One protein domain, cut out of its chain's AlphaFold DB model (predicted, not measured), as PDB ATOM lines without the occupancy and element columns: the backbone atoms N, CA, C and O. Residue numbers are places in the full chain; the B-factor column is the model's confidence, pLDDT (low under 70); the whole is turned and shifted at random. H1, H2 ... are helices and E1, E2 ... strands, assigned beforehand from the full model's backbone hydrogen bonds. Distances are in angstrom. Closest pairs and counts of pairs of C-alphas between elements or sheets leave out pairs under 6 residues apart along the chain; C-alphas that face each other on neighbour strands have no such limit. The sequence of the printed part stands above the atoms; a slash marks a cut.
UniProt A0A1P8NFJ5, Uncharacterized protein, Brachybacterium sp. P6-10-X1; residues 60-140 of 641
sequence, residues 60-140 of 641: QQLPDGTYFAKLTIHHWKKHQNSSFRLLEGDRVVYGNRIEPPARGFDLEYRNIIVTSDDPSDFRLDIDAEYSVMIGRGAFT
ATOM      1  N   GLN A  60     -31.655  95.264  37.330       84.75
ATOM      2  CA  GLN A  60     -32.392  94.720  36.190       84.75
ATOM      3  C   GLN A  60     -33.909  94.666  36.453       84.75
ATOM      4  O   GLN A  60     -34.367  94.380  37.566       84.75
ATOM      5  N   GLN A  61     -34.697  94.963  35.420       84.81
ATOM      6  CA  GLN A  61     -36.142  94.759  35.449       84.81
ATOM      7  C   GLN A  61     -36.457  93.291  35.174       84.81
ATOM      8  O   GLN A  61     -35.992  92.733  34.185       84.81
ATOM      9  N   LEU A  62     -37.240  92.685  36.063       88.56
ATOM     10  CA  LEU A  62     -37.765  91.341  35.865       88.56
ATOM     11  C   LEU A  62     -39.085  91.383  35.074       88.56
ATOM     12  O   LEU A  62     -39.752  92.425  35.097       88.56
ATOM     13  N   PRO A  63     -39.477  90.272  34.420       90.00
ATOM     14  CA  PRO A  63     -40.796  90.124  33.815       90.00
ATOM     15  C   PRO A  63     -41.931  90.416  34.804       90.00
ATOM     16  O   PRO A  63     -41.800  90.206  36.015       90.00
ATOM     17  N   ASP A  64     -43.070  90.876  34.292       87.56
ATOM     18  CA  ASP A  64     -44.245  91.111  35.128       87.56
ATOM     19  C   ASP A  64     -44.673  89.824  35.848       87.56
ATOM     20  O   ASP A  64     -44.647  88.732  35.286       87.56
ATOM     21  N   GLY A  65     -45.034  89.956  37.127       90.00
ATOM     22  CA  GLY A  65     -45.366  88.808  37.975       90.00
ATOM     23  C   GLY A  65     -44.158  88.035  38.513       90.00
ATOM     24  O   GLY A  65     -44.345  86.978  39.100       90.00
ATOM     25  N   THR A  66     -42.932  88.547  38.358       93.50
ATOM     26  CA  THR A  66     -41.735  87.952  38.971       93.50
ATOM     27  C   THR A  66     -40.999  88.936  39.878       93.50
ATOM     28  O   THR A  66     -41.029  90.158  39.689       93.50
ATOM     29  N   TYR A  67     -40.350  88.399  40.910       94.31
ATOM     30  CA  TYR A  67     -39.736  89.177  41.978       94.31
ATOM     31  C   TYR A  67     -38.406  88.580  42.425       94.31
ATOM     32  O   TYR A  67     -38.143  87.389  42.269       94.31
ATOM     33  N   PHE A  68     -37.587  89.421  43.055       94.69
ATOM     34  CA  PHE A  68     -36.435  88.964  43.814       94.69
ATOM     35  C   PHE A  68     -36.866  88.630  45.238       94.69
ATOM     36  O   PHE A  68     -37.527  89.441  45.897       94.69
ATOM     37  N   ALA A  69     -36.394  87.497  45.741       95.56
ATOM     38  CA  ALA A  69     -36.503  87.082  47.126       95.56
ATOM     39  C   ALA A  69     -35.127  87.047  47.808       95.56
ATOM     40  O   ALA A  69     -34.090  86.756  47.199       95.56
ATOM     41  N   LYS A  70     -35.133  87.359  49.103       94.88
ATOM     42  CA  LYS A  70     -34.041  87.094  50.036       94.88
ATOM     43  C   LYS A  70     -34.570  86.189  51.139       94.88
ATOM     44  O   LYS A  70     -35.515  86.573  51.824       94.88
ATOM     45  N   LEU A  71     -33.937  85.038  51.310       95.38
ATOM     46  CA  LEU A  71     -34.194  84.096  52.391       95.38
ATOM     47  C   LEU A  71     -33.142  84.290  53.482       95.38
ATOM     48  O   LEU A  71     -31.948  84.252  53.188       95.38
ATOM     49  N   THR A  72     -33.580  84.445  54.726       95.06
ATOM     50  CA  THR A  72     -32.718  84.432  55.911       95.06
ATOM     51  C   THR A  72     -33.107  83.244  56.785       95.06
ATOM     52  O   THR A  72     -34.267  83.135  57.170       95.06
ATOM     53  N   ILE A  73     -32.155  82.363  57.102       94.44
ATOM     54  CA  ILE A  73     -32.370  81.225  58.010       94.44
ATOM     55  C   ILE A  73     -31.797  81.581  59.385       94.44
ATOM     56  O   ILE A  73     -30.586  81.765  59.556       94.44
ATOM     57  N   HIS A  74     -32.674  81.666  60.377       92.75
ATOM     58  CA  HIS A  74     -32.326  81.951  61.761       92.75
ATOM     59  C   HIS A  74     -31.856  80.675  62.467       92.75
ATOM     60  O   HIS A  74     -32.207  79.556  62.096       92.75
ATOM     61  N   HIS A  75     -30.992  80.835  63.474       90.00
ATOM     62  CA  HIS A  75     -30.450  79.718  64.262       90.00
ATOM     63  C   HIS A  75     -29.843  78.570  63.429       90.00
ATOM     64  O   HIS A  75     -29.800  77.428  63.877       90.00
ATOM     65  N   TRP A  76     -29.309  78.879  62.243       91.50
ATOM     66  CA  TRP A  76     -28.849  77.916  61.232       91.50
ATOM     67  C   TRP A  76     -27.876  76.839  61.734       91.50
ATOM     68  O   TRP A  76     -27.803  75.764  61.147       91.50
ATOM     69  N   LYS A  77     -27.131  77.095  62.818       92.19
ATOM     70  CA  LYS A  77     -26.130  76.168  63.370       92.19
ATOM     71  C   LYS A  77     -26.701  74.785  63.689       92.19
ATOM     72  O   LYS A  77     -26.009  73.801  63.457       92.19
ATOM     73  N   LYS A  78     -27.949  74.701  64.177       92.19
ATOM     74  CA  LYS A  78     -28.606  73.410  64.479       92.19
ATOM     75  C   LYS A  78     -28.853  72.561  63.227       92.19
ATOM     76  O   LYS A  78     -28.974  71.350  63.324       92.19
ATOM     77  N   HIS A  79     -28.881  73.213  62.067       91.00
ATOM     78  CA  HIS A  79     -29.171  72.620  60.766       91.00
ATOM     79  C   HIS A  79     -27.947  72.589  59.850       91.00
ATOM     80  O   HIS A  79     -28.076  72.330  58.655       91.00
ATOM     81  N   GLN A  80     -26.749  72.869  60.375       90.94
ATOM     82  CA  GLN A  80     -25.529  72.902  59.576       90.94
ATOM     83  C   GLN A  80     -25.351  71.583  58.812       90.94
ATOM     84  O   GLN A  80     -25.543  70.505  59.369       90.94
ATOM     85  N   ASN A  81     -24.959  71.678  57.539       87.00
ATOM     86  CA  ASN A  81     -24.800  70.556  56.614       87.00
ATOM     87  C   ASN A  81     -26.097  69.838  56.204       87.00
ATOM     88  O   ASN A  81     -26.003  68.887  55.421       87.00
ATOM     89  N   SER A  82     -27.268  70.285  56.663       88.81
ATOM     90  CA  SER A  82     -28.561  69.778  56.191       88.81
ATOM     91  C   SER A  82     -28.930  70.422  54.855       88.81
ATOM     92  O   SER A  82     -28.593  71.584  54.609       88.81
ATOM     93  N   SER A  83     -29.599  69.670  53.987       89.75
ATOM     94  CA  SER A  83     -30.227  70.219  52.781       89.75
ATOM     95  C   SER A  83     -31.551  70.887  53.143       89.75
ATOM     96  O   SER A  83     -32.205  70.464  54.091       89.75
ATOM     97  N   PHE A  84     -31.941  71.905  52.384       91.44
ATOM     98  CA  PHE A  84     -33.257  72.526  52.482       91.44
ATOM     99  C   PHE A  84     -33.766  72.959  51.110       91.44
ATOM    100  O   PHE A  84     -32.984  73.212  50.185       91.44
ATOM    101  N   ARG A  85     -35.077  73.144  51.027       93.31
ATOM    102  CA  ARG A  85     -35.808  73.716  49.902       93.31
ATOM    103  C   ARG A  85     -36.715  74.830  50.398       93.31
ATOM    104  O   ARG A  85     -37.407  74.699  51.403       93.31
ATOM    105  N   LEU A  86     -36.713  75.927  49.659       94.94
ATOM    106  CA  LEU A  86     -37.709  76.981  49.720       94.94
ATOM    107  C   LEU A  86     -38.816  76.638  48.723       94.94
ATOM    108  O   LEU A  86     -38.565  76.540  47.517       94.94
ATOM    109  N   LEU A  87     -40.025  76.465  49.237       95.06
ATOM    110  CA  LEU A  87     -41.232  76.162  48.482       95.06
ATOM    111  C   LEU A  87     -42.088  77.424  48.359       95.06
ATOM    112  O   LEU A  87     -42.243  78.140  49.342       95.06
ATOM    113  N   GLU A  88     -42.647  77.667  47.179       94.56
ATOM    114  CA  GLU A  88     -43.746  78.600  46.913       94.56
ATOM    115  C   GLU A  88     -44.997  77.747  46.654       94.56
ATOM    116  O   GLU A  88     -45.124  77.124  45.595       94.56
ATOM    117  N   GLY A  89     -45.858  77.612  47.666       91.12
ATOM    118  CA  GLY A  89     -46.851  76.533  47.712       91.12
ATOM    119  C   GLY A  89     -46.180  75.152  47.751       91.12
ATOM    120  O   GLY A  89     -45.485  74.819  48.718       91.12
ATOM    121  N   ASP A  90     -46.362  74.367  46.687       88.25
ATOM    122  CA  ASP A  90     -45.719  73.054  46.498       88.25
ATOM    123  C   ASP A  90     -44.547  73.093  45.510       88.25
ATOM    124  O   ASP A  90     -43.825  72.111  45.329       88.25
ATOM    125  N   ARG A  91     -44.312  74.244  44.873       90.06
ATOM    126  CA  ARG A  91     -43.234  74.403  43.902       90.06
ATOM    127  C   ARG A  91     -41.942  74.774  44.614       90.06
ATOM    128  O   ARG A  91     -41.851  75.832  45.227       90.06
ATOM    129  N   VAL A  92     -40.890  73.979  44.445       90.06
ATOM    130  CA  VAL A  92     -39.532  74.387  44.836       90.06
ATOM    131  C   VAL A  92     -39.129  75.616  44.018       90.06
ATOM    132  O   VAL A  92     -39.243  75.600  42.792       90.06
ATOM    133  N   VAL A  93     -38.635  76.672  44.660       91.12
ATOM    134  CA  VAL A  93     -38.089  77.873  43.990       91.12
ATOM    135  C   VAL A  93     -36.598  78.062  44.244       91.12
ATOM    136  O   VAL A  93     -35.912  78.734  43.478       91.12
ATOM    137  N   TYR A  94     -36.079  77.454  45.306       91.75
ATOM    138  CA  TYR A  94     -34.659  77.425  45.619       91.75
ATOM    139  C   TYR A  94     -34.369  76.273  46.573       91.75
ATOM    140  O   TYR A  94     -35.222  75.904  47.369       91.75
ATOM    141  N   GLY A  95     -33.152  75.756  46.564       89.94
ATOM    142  CA  GLY A  95     -32.671  74.855  47.597       89.94
ATOM    143  C   GLY A  95     -31.158  74.850  47.636       89.94
ATOM    144  O   GLY A  95     -30.489  75.250  46.677       89.94
ATOM    145  N   ASN A  96     -30.627  74.486  48.795       88.81
ATOM    146  CA  ASN A  96     -29.195  74.438  49.033       88.81
ATOM    147  C   ASN A  96     -28.882  73.563  50.260       88.81
ATOM    148  O   ASN A  96     -29.768  73.165  51.013       88.81
ATOM    149  N   ARG A  97     -27.601  73.295  50.495       88.12
ATOM    150  CA  ARG A  97     -27.074  72.835  51.771       88.12
ATOM    151  C   ARG A  97     -26.767  74.034  52.670       88.12
ATOM    152  O   ARG A  97     -26.230  75.047  52.221       88.12
ATOM    153  N   ILE A  98     -27.091  73.917  53.953       88.38
ATOM    154  CA  ILE A  98     -26.796  74.942  54.959       88.38
ATOM    155  C   ILE A  98     -25.293  74.956  55.228       88.38
ATOM    156  O   ILE A  98     -24.755  74.115  55.955       88.38
ATOM    157  N   GLU A  99     -24.628  75.945  54.642       85.19
ATOM    158  CA  GLU A  99     -23.216  76.241  54.851       85.19
ATOM    159  C   GLU A  99     -23.054  77.398  55.845       85.19
ATOM    160  O   GLU A  99     -23.854  78.340  55.839       85.19
ATOM    161  N   PRO A 100     -22.021  77.367  56.701       85.62
ATOM    162  CA  PRO A 100     -21.790  78.442  57.651       85.62
ATOM    163  C   PRO A 100     -21.543  79.779  56.920       85.62
ATOM    164  O   PRO A 100     -20.671  79.844  56.049       85.62
ATOM    165  N   PRO A 101     -22.250  80.870  57.275       84.56
ATOM    166  CA  PRO A 101     -21.940  82.202  56.780       84.56
ATOM    167  C   PRO A 101     -20.605  82.698  57.347       84.56
ATOM    168  O   PRO A 101     -20.062  82.175  58.327       84.56
ATOM    169  N   ALA A 102     -20.085  83.777  56.761       79.19
ATOM    170  CA  ALA A 102     -18.923  84.469  57.309       79.19
ATOM    171  C   ALA A 102     -19.160  84.865  58.782       79.19
ATOM    172  O   ALA A 102     -20.236  85.343  59.142       79.19
ATOM    173  N   ARG A 103     -18.133  84.719  59.634       78.00
ATOM    174  CA  ARG A 103     -18.227  84.972  61.086       78.00
ATOM    175  C   ARG A 103     -18.930  86.304  61.391       78.00
ATOM    176  O   ARG A 103     -18.499  87.348  60.896       78.00
ATOM    177  N   GLY A 104     -19.976  86.245  62.221       73.81
ATOM    178  CA  GLY A 104     -20.750  87.404  62.686       73.81
ATOM    179  C   GLY A 104     -21.866  87.885  61.749       73.81
ATOM    180  O   GLY A 104     -22.308  89.014  61.910       73.81
ATOM    181  N   PHE A 105     -22.273  87.084  60.758       76.50
ATOM    182  CA  PHE A 105     -23.320  87.433  59.788       76.50
ATOM    183  C   PHE A 105     -24.445  86.402  59.801       76.50
ATOM    184  O   PHE A 105     -24.220  85.230  60.119       76.50
ATOM    185  N   ASP A 106     -25.636  86.852  59.418       84.06
ATOM    186  CA  ASP A 106     -26.792  85.986  59.222       84.06
ATOM    187  C   ASP A 106     -26.604  85.080  58.002       84.06
ATOM    188  O   ASP A 106     -25.920  85.431  57.032       84.06
ATOM    189  N   LEU A 107     -27.232  83.903  58.051       90.81
ATOM    190  CA  LEU A 107     -27.304  83.004  56.908       90.81
ATOM    191  C   LEU A 107     -28.359  83.533  55.935       90.81
ATOM    192  O   LEU A 107     -29.555  83.344  56.150       90.81
ATOM    193  N   GLU A 108     -27.906  84.203  54.877       91.69
ATOM    194  CA  GLU A 108     -28.782  84.806  53.875       91.69
ATOM    195  C   GLU A 108     -28.472  84.308  52.462       91.69
ATOM    196  O   GLU A 108     -27.323  84.354  52.016       91.69
ATOM    197  N   TYR A 109     -29.525  83.956  51.730       91.56
ATOM    198  CA  TYR A 109     -29.512  83.680  50.296       91.56
ATOM    199  C   TYR A 109     -30.279  84.792  49.582       91.56
ATOM    200  O   TYR A 109     -31.393  85.142  49.974       91.56
ATOM    201  N   ARG A 110     -29.677  85.401  48.559       90.88
ATOM    202  CA  ARG A 110     -30.181  86.626  47.916       90.88
ATOM    203  C   ARG A 110     -30.430  86.391  46.438       90.88
ATOM    204  O   ARG A 110     -29.695  85.641  45.815       90.88
ATOM    205  N   ASN A 111     -31.399  87.116  45.885       91.50
ATOM    206  CA  ASN A 111     -31.724  87.110  44.455       91.50
ATOM    207  C   ASN A 111     -32.265  85.761  43.965       91.50
ATOM    208  O   ASN A 111     -31.996  85.348  42.843       91.50
ATOM    209  N   ILE A 112     -33.053  85.092  44.807       93.31
ATOM    210  CA  ILE A 112     -33.896  83.975  44.374       93.31
ATOM    211  C   ILE A 112     -35.029  84.561  43.520       93.31
ATOM    212  O   ILE A 112     -35.610  85.574  43.909       93.31
ATOM    213  N   ILE A 113     -35.331  83.960  42.370       92.81
ATOM    214  CA  ILE A 113     -36.411  84.420  41.486       92.81
ATOM    215  C   ILE A 113     -37.700  83.682  41.856       92.81
ATOM    216  O   ILE A 113     -37.712  82.455  41.906       92.81
ATOM    217  N   VAL A 114     -38.764  84.432  42.148       94.19
ATOM    218  CA  VAL A 114     -40.058  83.904  42.621       94.19
ATOM    219  C   VAL A 114     -41.229  84.587  41.912       94.19
ATOM    220  O   VAL A 114     -41.037  85.651  41.316       94.19
ATOM    221  N   THR A 115     -42.434  84.010  41.981       94.81
ATOM    222  CA  THR A 115     -43.631  84.582  41.325       94.81
ATOM    223  C   THR A 115     -44.602  85.292  42.269       94.81
ATOM    224  O   THR A 115     -45.371  86.141  41.826       94.81
ATOM    225  N   SER A 116     -44.536  85.023  43.569       93.88
ATOM    226  CA  SER A 116     -45.333  85.715  44.581       93.88
ATOM    227  C   SER A 116     -44.585  86.901  45.195       93.88
ATOM    228  O   SER A 116     -43.371  86.851  45.414       93.88
ATOM    229  N   ASP A 117     -45.320  87.978  45.494       93.44
ATOM    230  CA  ASP A 117     -44.848  89.100  46.308       93.44
ATOM    231  C   ASP A 117     -45.277  89.042  47.783       93.44
ATOM    232  O   ASP A 117     -44.916  89.948  48.549       93.44
ATOM    233  N   ASP A 118     -45.971  87.976  48.191       94.12
ATOM    234  CA  ASP A 118     -46.402  87.720  49.564       94.12
ATOM    235  C   ASP A 118     -45.450  86.730  50.267       94.12
ATOM    236  O   ASP A 118     -45.396  85.555  49.911       94.12
ATOM    237  N   PRO A 119     -44.694  87.160  51.298       94.50
ATOM    238  CA  PRO A 119     -43.821  86.270  52.062       94.50
ATOM    239  C   PRO A 119     -44.515  85.054  52.693       94.50
ATOM    240  O   PRO A 119     -43.824  84.087  53.006       94.50
ATOM    241  N   SER A 120     -45.834  85.100  52.916       94.56
ATOM    242  CA  SER A 120     -46.583  83.993  53.529       94.56
ATOM    243  C   SER A 120     -46.807  82.798  52.598       94.56
ATOM    244  O   SER A 120     -47.071  81.702  53.085       94.56
ATOM    245  N   ASP A 121     -46.595  82.967  51.290       96.19
ATOM    246  CA  ASP A 121     -46.680  81.879  50.306       96.19
ATOM    247  C   ASP A 121     -45.462  80.942  50.343       96.19
ATOM    248  O   ASP A 121     -45.428  79.921  49.649       96.19
ATOM    249  N   PHE A 122     -44.443  81.292  51.138       97.69
ATOM    250  CA  PHE A 122     -43.158  80.612  51.151       97.69
ATOM    251  C   PHE A 122     -42.933  79.798  52.421       97.69
ATOM    252  O   PHE A 122     -43.070  80.322  53.530       97.69
ATOM    253  N   ARG A 123     -42.479  78.549  52.266       97.06
ATOM    254  CA  ARG A 123     -42.106  77.650  53.373       97.06
ATOM    255  C   ARG A 123     -40.779  76.939  53.157       97.06
ATOM    256  O   ARG A 123     -40.384  76.699  52.020       97.06
ATOM    257  N   LEU A 124     -40.103  76.600  54.253       96.06
ATOM    258  CA  LEU A 124     -38.990  75.653  54.231       96.06
ATOM    259  C   LEU A 124     -39.511  74.226  54.423       96.06
ATOM    260  O   LEU A 124     -40.477  74.004  55.149       96.06
ATOM    261  N   ASP A 125     -38.857  73.263  53.783       93.88
ATOM    262  CA  ASP A 125     -39.099  71.825  53.980       93.88
ATOM    263  C   ASP A 125     -38.382  71.245  55.215       93.88
ATOM    264  O   ASP A 125     -38.532  70.067  55.533       93.88
ATOM    265  N   ILE A 126     -37.627  72.084  55.924       93.38
ATOM    266  CA  ILE A 126     -36.979  71.775  57.197       93.38
ATOM    267  C   ILE A 126     -37.582  72.609  58.328       93.38
ATOM    268  O   ILE A 126     -38.039  73.733  58.115       93.38
ATOM    269  N   ASP A 127     -37.487  72.102  59.558       94.00
ATOM    270  CA  ASP A 127     -37.914  72.806  60.777       94.00
ATOM    271  C   ASP A 127     -36.884  73.866  61.232       94.00
ATOM    272  O   ASP A 127     -36.238  73.799  62.292       94.00
ATOM    273  N   ALA A 128     -36.641  74.840  60.358       93.31
ATOM    274  CA  ALA A 128     -35.811  76.004  60.621       93.31
ATOM    275  C   ALA A 128     -36.675  77.254  60.742       93.31
ATOM    276  O   ALA A 128     -37.601  77.455  59.967       93.31
ATOM    277  N   GLU A 129     -36.329  78.128  61.681       94.81
ATOM    278  CA  GLU A 129     -36.908  79.465  61.718       94.81
ATOM    279  C   GLU A 129     -36.314  80.286  60.568       94.81
ATOM    280  O   GLU A 129     -35.097  80.283  60.358       94.81
ATOM    281  N   TYR A 130     -37.152  80.984  59.804       96.38
ATOM    282  CA  TYR A 130     -36.711  81.734  58.632       96.38
ATOM    283  C   TYR A 130     -37.553  82.984  58.400       96.38
ATOM    284  O   TYR A 130     -38.663  83.127  58.908       96.38
ATOM    285  N   SER A 131     -37.019  83.890  57.586       96.94
ATOM    286  CA  SER A 131     -37.756  85.024  57.043       96.94
ATOM    287  C   SER A 131     -37.500  85.173  55.547       96.94
ATOM    288  O   SER A 131     -36.397  84.928  55.051       96.94
ATOM    289  N   VAL A 132     -38.539  85.584  54.816       96.94
ATOM    290  CA  VAL A 132     -38.473  85.860  53.379       96.94
ATOM    291  C   VAL A 132     -38.789  87.329  53.134       96.94
ATOM    292  O   VAL A 132     -39.820  87.854  53.550       96.94
ATOM    293  N   MET A 133     -37.889  88.017  52.438       95.69
ATOM    294  CA  MET A 133     -38.104  89.380  51.969       95.69
ATOM    295  C   MET A 133     -38.270  89.382  50.457       95.69
ATOM    296  O   MET A 133     -37.347  88.997  49.745       95.69
ATOM    297  N   ILE A 134     -39.390  89.913  49.965       94.62
ATOM    298  CA  ILE A 134     -39.653  90.031  48.527       94.62
ATOM    299  C   ILE A 134     -39.500  91.478  48.039       94.62
ATOM    300  O   ILE A 134     -39.748  92.452  48.763       94.62
ATOM    301  N   GLY A 135     -39.074  91.663  46.791       91.12
ATOM    302  CA  GLY A 135     -39.434  92.868  46.052       91.12
ATOM    303  C   GLY A 135     -38.846  92.986  44.652       91.12
ATOM    304  O   GLY A 135     -38.243  92.069  44.115       91.12
ATOM    305  N   ARG A 136     -39.050  94.163  44.054       89.69
ATOM    306  CA  ARG A 136     -38.931  94.404  42.602       89.69
ATOM    307  C   ARG A 136     -37.518  94.692  42.085       89.69
ATOM    308  O   ARG A 136     -37.351  94.942  40.895       89.69
ATOM    309  N   GLY A 137     -36.522  94.684  42.963       89.12
ATOM    310  CA  GLY A 137     -35.126  94.882  42.591       89.12
ATOM    311  C   GLY A 137     -34.201  93.993  43.405       89.12
ATOM    312  O   GLY A 137     -34.566  93.588  44.519       89.12
ATOM    313  N   ALA A 138     -33.023  93.732  42.844       90.19
ATOM    314  CA  ALA A 138     -32.037  92.811  43.386       90.19
ATOM    315  C   ALA A 138     -31.534  93.252  44.771       90.19
ATOM    316  O   ALA A 138     -31.324  94.436  45.054       90.19
ATOM    317  N   PHE A 139     -31.324  92.278  45.646       89.56
ATOM    318  CA  PHE A 139     -30.710  92.449  46.952       89.56
ATOM    319  C   PHE A 139     -29.189  92.456  46.813       89.56
ATOM    320  O   PHE A 139     -28.580  91.503  46.333       89.56
ATOM    321  N   THR A 140     -28.573  93.540  47.278       85.00
ATOM    322  CA  THR A 140     -27.118  93.727  47.311       85.00
ATOM    323  C   THR A 140     -26.692  94.052  48.744       85.00
ATOM    324  O   THR A 140     -27.424  94.722  49.475       85.00
TER     325      THR A 140
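This is residues 60 to 140 of the 641 residues of an uncharacterized protein of Brachybacterium sp. P6-10-X1 (UniProt A0A1P8NFJ5). Two three-stranded sheets lie face to face as a small sandwich, E4, E1 and E6 in one layer and E3, E2 and E5 in the other, with their strands crossed at 35 degrees. The short helix H1 sits at one end of the sandwich, and E4 bends on its way along the edge of its sheet. The printed part has 81 residues, with one named helix and six named strands in the order E1, H1, E2, E3, E4, E5, E6; the sheets run E4, E1, E6 and E3, E2, E5, both antiparallel throughout. The class is mostly strand, and the whole is compact, with a radius of gyration of the C-alphas of 12.6 A and spans of 37 by 28 by 17 A.

In the first sheet, E1 is residues 67 to 73, 19.4 A long, from C-alpha 67 at (-39.736, 89.177, 41.978). E4 is residues 107 to 114, 19.2 A, and bends by 64 degrees at residue 111. E6 is residues 130 to 135, 17.0 A, ending with C-alpha 135 at (-39.434, 92.868, 46.052). In the second sheet, E2 is residues 83 to 88, 17.0 A, E3 is residues 91 to 97, 18.0 A, and E5 is residues 122 to 124, 7.2 A. H1 is residues 76 to 79, 5.3 A, from C-alpha 76 at (-28.849, 77.916, 61.232).

In the strongly twisted sheet E4, E1, E6, the inner strand E1 is antiparallel to E6 at 162 degrees, with N 70 and O 133 2.8 A apart, within hydrogen-bond range. E4 is antiparallel to E1 at 155 degrees, with N 69 and O 112 at 2.8 A. In the other sheet, E2 and E3 form a hairpin, antiparallel at 158 degrees, with N 86 and O 94 at 2.7 A. E5 is antiparallel to E2 at 162 degrees, with N 87 and O 123 at 2.8 A. Between the sheets, the closest C-alphas of E3 and E4 are those of Val 93 and Val 114, 6.5 A apart, and those of E5 and E6 are Phe 122 and Val 132, 7.4 A apart. E1 and E2 are only just apart, their closest C-alphas 8.4 A from each other. H1 is only just not on the sheet E4, E1, E6, with 4 pairs of C-alphas within 10 A. H1 is too short for an O i to N i+4 pair; its 1 pair of O i and N i+3 is within range.

The C-alphas of Asp 64 and Lys 78 are the two farthest apart, at 37.7 A. The printed part has no cut. No link is long; those from E3 to E4, 9 residues, and from E4 to E5, 7 residues, are short, and the others are tight. Mean pLDDT of the printed part is 91.1, and no printed residue is under 70.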